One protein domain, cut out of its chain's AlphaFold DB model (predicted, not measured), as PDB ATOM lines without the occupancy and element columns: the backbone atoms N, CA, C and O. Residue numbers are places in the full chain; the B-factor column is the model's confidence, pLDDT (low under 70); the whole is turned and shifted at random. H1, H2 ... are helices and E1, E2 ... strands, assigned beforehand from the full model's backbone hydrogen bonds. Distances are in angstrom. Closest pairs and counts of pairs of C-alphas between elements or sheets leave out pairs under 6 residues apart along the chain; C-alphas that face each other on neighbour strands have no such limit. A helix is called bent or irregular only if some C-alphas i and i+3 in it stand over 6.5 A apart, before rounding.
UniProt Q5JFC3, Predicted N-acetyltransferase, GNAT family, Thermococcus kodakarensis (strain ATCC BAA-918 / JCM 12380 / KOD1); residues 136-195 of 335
ATOM      1  N   LEU A 136      36.952  22.721 -38.740       86.00
ATOM      2  CA  LEU A 136      37.395  24.031 -39.196       86.00
ATOM      3  C   LEU A 136      37.775  24.886 -38.003       86.00
ATOM      4  O   LEU A 136      37.202  24.775 -36.922       86.00
ATOM      5  N   ARG A 137      38.746  25.775 -38.198       87.50
ATOM      6  CA  ARG A 137      39.061  26.794 -37.198       87.50
ATOM      7  C   ARG A 137      38.198  28.019 -37.439       87.50
ATOM      8  O   ARG A 137      38.150  28.529 -38.560       87.50
ATOM      9  N   CYS A 138      37.554  28.503 -36.383       88.56
ATOM     10  CA  CYS A 138      36.872  29.784 -36.400       88.56
ATOM     11  C   CYS A 138      37.887  30.879 -36.771       88.56
ATOM     12  O   CYS A 138      38.903  31.016 -36.084       88.56
ATOM     13  N   PRO A 139      37.631  31.680 -37.821       86.38
ATOM     14  CA  PRO A 139      38.570  32.705 -38.269       86.38
ATOM     15  C   PRO A 139      38.701  33.877 -37.283       86.38
ATOM     16  O   PRO A 139      39.596  34.701 -37.442       86.38
ATOM     17  N   VAL A 140      37.816  33.967 -36.282       85.81
ATOM     18  CA  VAL A 140      37.798  35.062 -35.305       85.81
ATOM     19  C   VAL A 140      38.467  34.665 -33.988       85.81
ATOM     20  O   VAL A 140      39.348  35.383 -33.525       85.81
ATOM     21  N   CYS A 141      38.077  33.539 -33.380       85.94
ATOM     22  CA  CYS A 141      38.608  33.107 -32.078       85.94
ATOM     23  C   CYS A 141      39.594  31.927 -32.148       85.94
ATOM     24  O   CYS A 141      40.188  31.570 -31.137       85.94
ATOM     25  N   GLY A 142      39.769  31.291 -33.313       84.19
ATOM     26  CA  GLY A 142      40.691  30.164 -33.500       84.19
ATOM     27  C   GLY A 142      40.198  28.805 -32.981       84.19
ATOM     28  O   GLY A 142      40.867  27.792 -33.227       84.19
ATOM     29  N   ARG A 143      39.032  28.765 -32.314       83.31
ATOM     30  CA  ARG A 143      38.382  27.541 -31.815       83.31
ATOM     31  C   ARG A 143      38.123  26.557 -32.958       83.31
ATOM     32  O   ARG A 143      37.740  26.968 -34.052       83.31
ATOM     33  N   ARG A 144      38.339  25.266 -32.706       82.38
ATOM     34  CA  ARG A 144      37.962  24.188 -33.631       82.38
ATOM     35  C   ARG A 144      36.450  23.959 -33.542       82.38
ATOM     36  O   ARG A 144      35.920  23.899 -32.439       82.38
ATOM     37  N   VAL A 145      35.789  23.855 -34.689       83.38
ATOM     38  CA  VAL A 145      34.341  23.650 -34.816       83.38
ATOM     39  C   VAL A 145      34.106  22.484 -35.765       83.38
ATOM     40  O   VAL A 145      34.670  22.460 -36.866       83.38
ATOM     41  N   ARG A 146      33.317  21.506 -35.323       81.94
ATOM     42  CA  ARG A 146      33.064  20.262 -36.054       81.94
ATOM     43  C   ARG A 146      31.766  20.378 -36.849       81.94
ATOM     44  O   ARG A 146      30.767  20.884 -36.354       81.94
ATOM     45  N   GLU A 147      31.735  19.843 -38.067       77.94
ATOM     46  CA  GLU A 147      30.506  19.824 -38.887       77.94
ATOM     47  C   GLU A 147      29.372  18.949 -38.316       77.94
ATOM     48  O   GLU A 147      28.278  18.906 -38.871       77.94
ATOM     49  N   THR A 148      29.633  18.170 -37.268       70.75
ATOM     50  CA  THR A 148      28.628  17.330 -36.604       70.75
ATOM     51  C   THR A 148      27.815  18.083 -35.566       70.75
ATOM     52  O   THR A 148      26.802  17.553 -35.123       70.75
ATOM     53  N   GLU A 149      28.237  19.288 -35.183       67.62
ATOM     54  CA  GLU A 149      27.558  20.121 -34.193       67.62
ATOM     55  C   GLU A 149      26.302  20.730 -34.838       67.62
ATOM     56  O   GLU A 149      26.315  21.856 -35.333       67.62
ATOM     57  N   THR A 150      25.217  19.949 -34.905       63.66
ATOM     58  CA  THR A 150      23.983  20.308 -35.629       63.66
ATOM     59  C   THR A 150      23.368  21.611 -35.148       63.66
ATOM     60  O   THR A 150      22.821  22.353 -35.960       63.66
ATOM     61  N   ASP A 151      23.521  21.926 -33.863       60.84
ATOM     62  CA  ASP A 151      23.030  23.167 -33.254       60.84
ATOM     63  C   ASP A 151      23.778  24.412 -33.752       60.84
ATOM     64  O   ASP A 151      23.323  25.540 -33.569       60.84
ATOM     65  N   LEU A 152      24.921  24.214 -34.412       74.19
ATOM     66  CA  LEU A 152      25.721  25.267 -35.025       74.19
ATOM     67  C   LEU A 152      25.530  25.357 -36.538       74.19
ATOM     68  O   LEU A 152      26.128  26.227 -37.172       74.19
ATOM     69  N   ILE A 153      24.721  24.478 -37.134       80.38
ATOM     70  CA  ILE A 153      24.422  24.515 -38.563       80.38
ATOM     71  C   ILE A 153      23.109  25.256 -38.777       80.38
ATOM     72  O   ILE A 153      22.023  24.732 -38.542       80.38
ATOM     73  N   GLY A 154      23.217  26.485 -39.274       82.50
ATOM     74  CA  GLY A 154      22.073  27.267 -39.714       82.50
ATOM     75  C   GLY A 154      21.839  27.180 -41.217       82.50
ATOM     76  O   GLY A 154      22.653  26.667 -41.988       82.50
ATOM     77  N   ILE A 155      20.710  27.743 -41.630       82.62
ATOM     78  CA  ILE A 155      20.331  27.893 -43.031       82.62
ATOM     79  C   ILE A 155      20.659  29.319 -43.478       82.62
ATOM     80  O   ILE A 155      20.408  30.282 -42.746       82.62
ATOM     81  N   PHE A 156      21.228  29.460 -44.675       82.31
ATOM     82  CA  PHE A 156      21.491  30.766 -45.248       82.31
ATOM     83  C   PHE A 156      20.170  31.496 -45.498       82.31
ATOM     84  O   PHE A 156      19.272  30.950 -46.140       82.31
ATOM     85  N   PRO A 157      20.016  32.740 -45.023       75.12
ATOM     86  CA  PRO A 157      18.691  33.341 -44.964       75.12
ATOM     87  C   PRO A 157      17.994  33.593 -46.305       75.12
ATOM     88  O   PRO A 157      16.782  33.787 -46.311       75.12
ATOM     89  N   ASP A 158      18.747  33.633 -47.406       77.00
ATOM     90  CA  ASP A 158      18.204  33.861 -48.745       77.00
ATOM     91  C   ASP A 158      18.312  32.609 -49.641       77.00
ATOM     92  O   ASP A 158      17.953  32.672 -50.810       77.00
ATOM     93  N   ASP A 159      18.797  31.471 -49.142       80.00
ATOM     94  CA  ASP A 159      18.845  30.213 -49.897       80.00
ATOM     95  C   ASP A 159      18.914  29.026 -48.937       80.00
ATOM     96  O   ASP A 159      19.924  28.800 -48.270       80.00
ATOM     97  N   GLU A 160      17.841  28.241 -48.898       81.81
ATOM     98  CA  GLU A 160      17.742  27.094 -48.000       81.81
ATOM     99  C   GLU A 160      18.753  25.976 -48.292       81.81
ATOM    100  O   GLU A 160      19.029  25.145 -47.427       81.81
ATOM    101  N   ASN A 161      19.352  25.983 -49.485       84.25
ATOM    102  CA  ASN A 161      20.343  24.996 -49.897       84.25
ATOM    103  C   ASN A 161      21.754  25.322 -49.394       84.25
ATOM    104  O   ASN A 161      22.623  24.446 -49.398       84.25
ATOM    105  N   ILE A 162      22.004  26.559 -48.956       87.50
ATOM    106  CA  ILE A 162      23.306  26.960 -48.422       87.50
ATOM    107  C   ILE A 162      23.266  26.803 -46.902       87.50
ATOM    108  O   ILE A 162      22.514  27.477 -46.199       87.50
ATOM    109  N   GLN A 163      24.115  25.925 -46.376       91.25
ATOM    110  CA  GLN A 163      24.272  25.745 -44.932       91.25
ATOM    111  C   GLN A 163      25.372  26.671 -44.404       91.25
ATOM    112  O   GLN A 163      26.394  26.858 -45.066       91.25
ATOM    113  N   ILE A 164      25.191  27.217 -43.204       92.44
ATOM    114  CA  ILE A 164      26.197  28.023 -42.504       92.44
ATOM    115  C   ILE A 164      26.640  27.265 -41.258       92.44
ATOM    116  O   ILE A 164      25.796  26.868 -40.462       92.44
ATOM    117  N   LEU A 165      27.948  27.103 -41.071       91.75
ATOM    118  CA  LEU A 165      28.528  26.632 -39.819       91.75
ATOM    119  C   LEU A 165      28.899  27.836 -38.957       91.75
ATOM    120  O   LEU A 165      29.720  28.670 -39.360       91.75
ATOM    121  N   PHE A 166      28.310  27.917 -37.772       90.88
ATOM    122  CA  PHE A 166      28.572  28.952 -36.785       90.88
ATOM    123  C   PHE A 166      29.571  28.490 -35.728       90.88
ATOM    124  O   PHE A 166      29.745  27.308 -35.464       90.88
ATOM    125  N   CYS A 167      30.257  29.448 -35.120       88.25
ATOM    126  CA  CYS A 167      31.071  29.217 -33.941       88.25
ATOM    127  C   CYS A 167      30.152  29.157 -32.710       88.25
ATOM    128  O   CYS A 167      29.257  30.000 -32.602       88.25
ATOM    129  N   PRO A 168      30.389  28.240 -31.755       82.81
ATOM    130  CA  PRO A 168      29.618  28.208 -30.512       82.81
ATOM    131  C   PRO A 168      29.857  29.458 -29.652       82.81
ATOM    132  O   PRO A 168      28.998  29.834 -28.859       82.81
ATOM    133  N   GLU A 169      31.002  30.129 -29.827       81.38
ATOM    134  CA  GLU A 169      31.277  31.400 -29.160       81.38
ATOM    135  C   GLU A 169      30.372  32.507 -29.704       81.38
ATOM    136  O   GLU A 169      30.392  32.839 -30.896       81.38
ATOM    137  N   PHE A 170      29.612  33.118 -28.799       76.00
ATOM    138  CA  PHE A 170      28.811  34.293 -29.097       76.00
ATOM    139  C   PHE A 170      29.643  35.559 -28.900       76.00
ATOM    140  O   PHE A 170      30.169  35.810 -27.813       76.00
ATOM    141  N   ASP A 171      29.722  36.409 -29.922       70.19
ATOM    142  CA  ASP A 171      30.427  37.678 -29.799       70.19
ATOM    143  C   ASP A 171      29.460  38.801 -29.450       70.19
ATOM    144  O   ASP A 171      28.663  39.264 -30.273       70.19
ATOM    145  N   GLN A 172      29.569  39.290 -28.216       65.94
ATOM    146  CA  GLN A 172      28.749  40.397 -27.735       65.94
ATOM    147  C   GLN A 172      28.948  41.686 -28.548       65.94
ATOM    148  O   GLN A 172      28.021  42.492 -28.632       65.94
ATOM    149  N   ARG A 173      30.110  41.880 -29.192       62.66
ATOM    150  CA  ARG A 173      30.367  43.053 -30.049       62.66
ATOM    151  C   ARG A 173      29.596  42.977 -31.361       62.66
ATOM    152  O   ARG A 173      29.226  44.011 -31.903       62.66
ATOM    153  N   PHE A 174      29.351  41.765 -31.854       57.88
ATOM    154  CA  PHE A 174      28.675  41.519 -33.129       57.88
ATOM    155  C   PHE A 174      27.205  41.128 -32.958       57.88
ATOM    156  O   PHE A 174      26.514  40.950 -33.956       57.88
ATOM    157  N   ARG A 175      26.729  41.002 -31.705       64.06
ATOM    158  CA  ARG A 175      25.393  40.490 -31.351       64.06
ATOM    159  C   ARG A 175      25.031  39.242 -32.170       64.06
ATOM    160  O   ARG A 175      23.902  39.105 -32.633       64.06
ATOM    161  N   GLY A 176      26.005  38.354 -32.367       71.25
ATOM    162  CA  GLY A 176      25.865  37.187 -33.225       71.25
ATOM    163  C   GLY A 176      27.016  36.198 -33.071       71.25
ATOM    164  O   GLY A 176      28.058  36.508 -32.488       71.25
ATOM    165  N   GLN A 177      26.809  34.995 -33.600       79.75
ATOM    166  CA  GLN A 177      27.834  33.955 -33.679       79.75
ATOM    167  C   GLN A 177      28.795  34.234 -34.839       79.75
ATOM    168  O   GLN A 177      28.405  34.783 -35.873       79.75
ATOM    169  N   HIS A 178      30.065  33.849 -34.691       87.12
ATOM    170  CA  HIS A 178      31.018  33.957 -35.798       87.12
ATOM    171  C   HIS A 178      30.657  32.966 -36.902       87.12
ATOM    172  O   HIS A 178      30.414  31.795 -36.631       87.12
ATOM    173  N   VAL A 179      30.692  33.412 -38.155       91.06
ATOM    174  CA  VAL A 179      30.581  32.501 -39.296       91.06
ATOM    175  C   VAL A 179      31.915  31.785 -39.494       91.06
ATOM    176  O   VAL A 179      32.941  32.422 -39.743       91.06
ATOM    177  N   VAL A 180      31.898  30.458 -39.395       92.44
ATOM    178  CA  VAL A 180      33.077  29.605 -39.590       92.44
ATOM    179  C   VAL A 180      33.213  29.218 -41.055       92.44
ATOM    180  O   VAL A 180      34.306  29.322 -41.614       92.44
ATOM    181  N   ALA A 181      32.117  28.782 -41.679       94.50
ATOM    182  CA  ALA A 181      32.096  28.348 -43.070       94.50
ATOM    183  C   ALA A 181      30.686  28.323 -43.664       94.50
ATOM    184  O   ALA A 181      29.690  28.337 -42.944       94.50
ATOM    185  N   PHE A 182      30.628  28.224 -44.987       94.31
ATOM    186  CA  PHE A 182      29.423  27.941 -45.758       94.31
ATOM    187  C   PHE A 182      29.602  26.618 -46.484       94.31
ATOM    188  O   PHE A 182      30.695  26.333 -46.975       94.31
ATOM    189  N   LYS A 183      28.542  25.825 -46.587       92.44
ATOM    190  CA  LYS A 183      28.548  24.648 -47.447       92.44
ATOM    191  C   LYS A 183      28.252  25.085 -48.874       92.44
ATOM    192  O   LYS A 183      27.166  25.583 -49.157       92.44
ATOM    193  N   TRP A 184      29.238  24.931 -49.746       92.12
ATOM    194  CA  TRP A 184      29.229  25.406 -51.121       92.12
ATOM    195  C   TRP A 184      29.790  24.325 -52.042       92.12
ATOM    196  O   TRP A 184      30.867  23.793 -51.780       92.12
ATOM    197  N   ASP A 185      29.044  23.973 -53.091       89.12
ATOM    198  CA  ASP A 185      29.368  22.865 -54.004       89.12
ATOM    199  C   ASP A 185      29.689  21.545 -53.272       89.12
ATOM    200  O   ASP A 185      30.584  20.791 -53.640       89.12
ATOM    201  N   GLY A 186      28.951  21.272 -52.189       87.62
ATOM    202  CA  GLY A 186      29.106  20.064 -51.368       87.62
ATOM    203  C   GLY A 186      30.226  20.122 -50.324       87.62
ATOM    204  O   GLY A 186      30.272  19.255 -49.453       87.62
ATOM    205  N   GLU A 187      31.067  21.158 -50.336       90.31
ATOM    206  CA  GLU A 187      32.215  21.300 -49.440       90.31
ATOM    207  C   GLU A 187      32.068  22.493 -48.493       90.31
ATOM    208  O   GLU A 187      31.469  23.513 -48.827       90.31
ATOM    209  N   TRP A 188      32.666  22.414 -47.305       92.25
ATOM    210  CA  TRP A 188      32.734  23.571 -46.416       92.25
ATOM    211  C   TRP A 188      33.827  24.546 -46.859       92.25
ATOM    212  O   TRP A 188      35.009  24.203 -46.918       92.25
ATOM    213  N   LYS A 189      33.437  25.792 -47.124       94.44
ATOM    214  CA  LYS A 189      34.321  26.890 -47.520       94.44
ATOM    215  C   LYS A 189      34.313  27.983 -46.459       94.44
ATOM    216  O   LYS A 189      33.259  28.485 -46.072       94.44
ATOM    217  N   GLN A 190      35.497  28.371 -45.992       93.69
ATOM    218  CA  GLN A 190      35.644  29.491 -45.059       93.69
ATOM    219  C   GLN A 190      35.308  30.831 -45.738       93.69
ATOM    220  O   GLN A 190      35.438  30.936 -46.958       93.69
ATOM    221  N   PRO A 191      34.956  31.890 -44.980       94.31
ATOM    222  CA  PRO A 191      34.670  33.218 -45.531       94.31
ATOM    223  C   PRO A 191      35.723  33.760 -46.508       94.31
ATOM    224  O   PRO A 191      35.377  34.435 -47.473       94.31
ATOM    225  N   SER A 192      37.004  33.438 -46.299       93.62
ATOM    226  CA  SER A 192      38.106  33.836 -47.187       93.62
ATOM    227  C   SER A 192      37.935  33.341 -48.626       93.62
ATOM    228  O   SER A 192      38.333  34.047 -49.549       93.62
ATOM    229  N   TYR A 193      37.300  32.180 -48.827       95.75
ATOM    230  CA  TYR A 193      36.995  31.638 -50.150       95.75
ATOM    231  C   TYR A 193      36.103  32.579 -50.960       95.75
ATOM    232  O   TYR A 193      36.318  32.735 -52.156       95.75
ATOM    233  N   PHE A 194      35.144  33.244 -50.308       96.50
ATOM    234  CA  PHE A 194      34.188  34.163 -50.938       96.50
ATOM    235  C   PHE A 194      34.750  35.577 -51.151       96.50
ATOM    236  O   PHE A 194      34.117  36.427 -51.766       96.50
ATOM    237  N   TYR A 195      35.963  35.844 -50.662       95.88
ATOM    238  CA  TYR A 195      36.680  37.097 -50.898       95.88
ATOM    239  C   TYR A 195      37.721  37.004 -52.013       95.88
ATOM    240  O   TYR A 195      38.474  37.956 -52.219       95.88
TER     241      TYR A 195
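Overview. This is residues 136 to 195 of the 335 residues of the protein "Predicted N-acetyltransferase, GNAT family" of Thermococcus kodakarensis (strain ATCC BAA-918 / JCM 12380 / KOD1) (UniProt Q5JFC3). A loop ending in strand E1 comes first, near a strongly twisted sheet in which two long, bent strands, E3 and E4, stand between short E2 and E5; last comes helix H1, which only grazes the sheet. The 60 printed residues run E1 E2 E3 E4 E5 H1, mostly strand; E2 to E5, in that order, form a meander, each the antiparallel neighbour of the one before. The whole is compact, radius of gyration of the C-alphas 10.9 A, spanning 29 by 25 by 20 A.

Arrangement. E1, residues 144 to 146, pairs with no named strand. Its closest C-alphas to E3, residues 159 to 171, are Val 145 and Cys 167, 6.5 A. E2, residues 153 to 156, and E3 form a hairpin, N 154 to O 164 2.9 A. E3 and E4, residues 176 to 184, form another, N 165 to O 181 2.8 A. E4 and E5, residues 187 to 189, form a third, N 182 to O 189 2.9 A. H1, residues 191 to 195, has 0 of 1 O i to N i+4 and 2 of 2 O i to N i+3 pairs within hydrogen-bond range.

Along the chain. E1 begins at C-alpha 144 (37.962, 24.188, -33.631). E3 measures 24.4 A, E4 21.7 A. H1 ends at C-alpha 195 (36.680, 37.097, -50.898).

Size, cuts and confidence. The printed part has no cut and no long link. Residues 149 to 151 and 172 to 175 have pLDDT under 70.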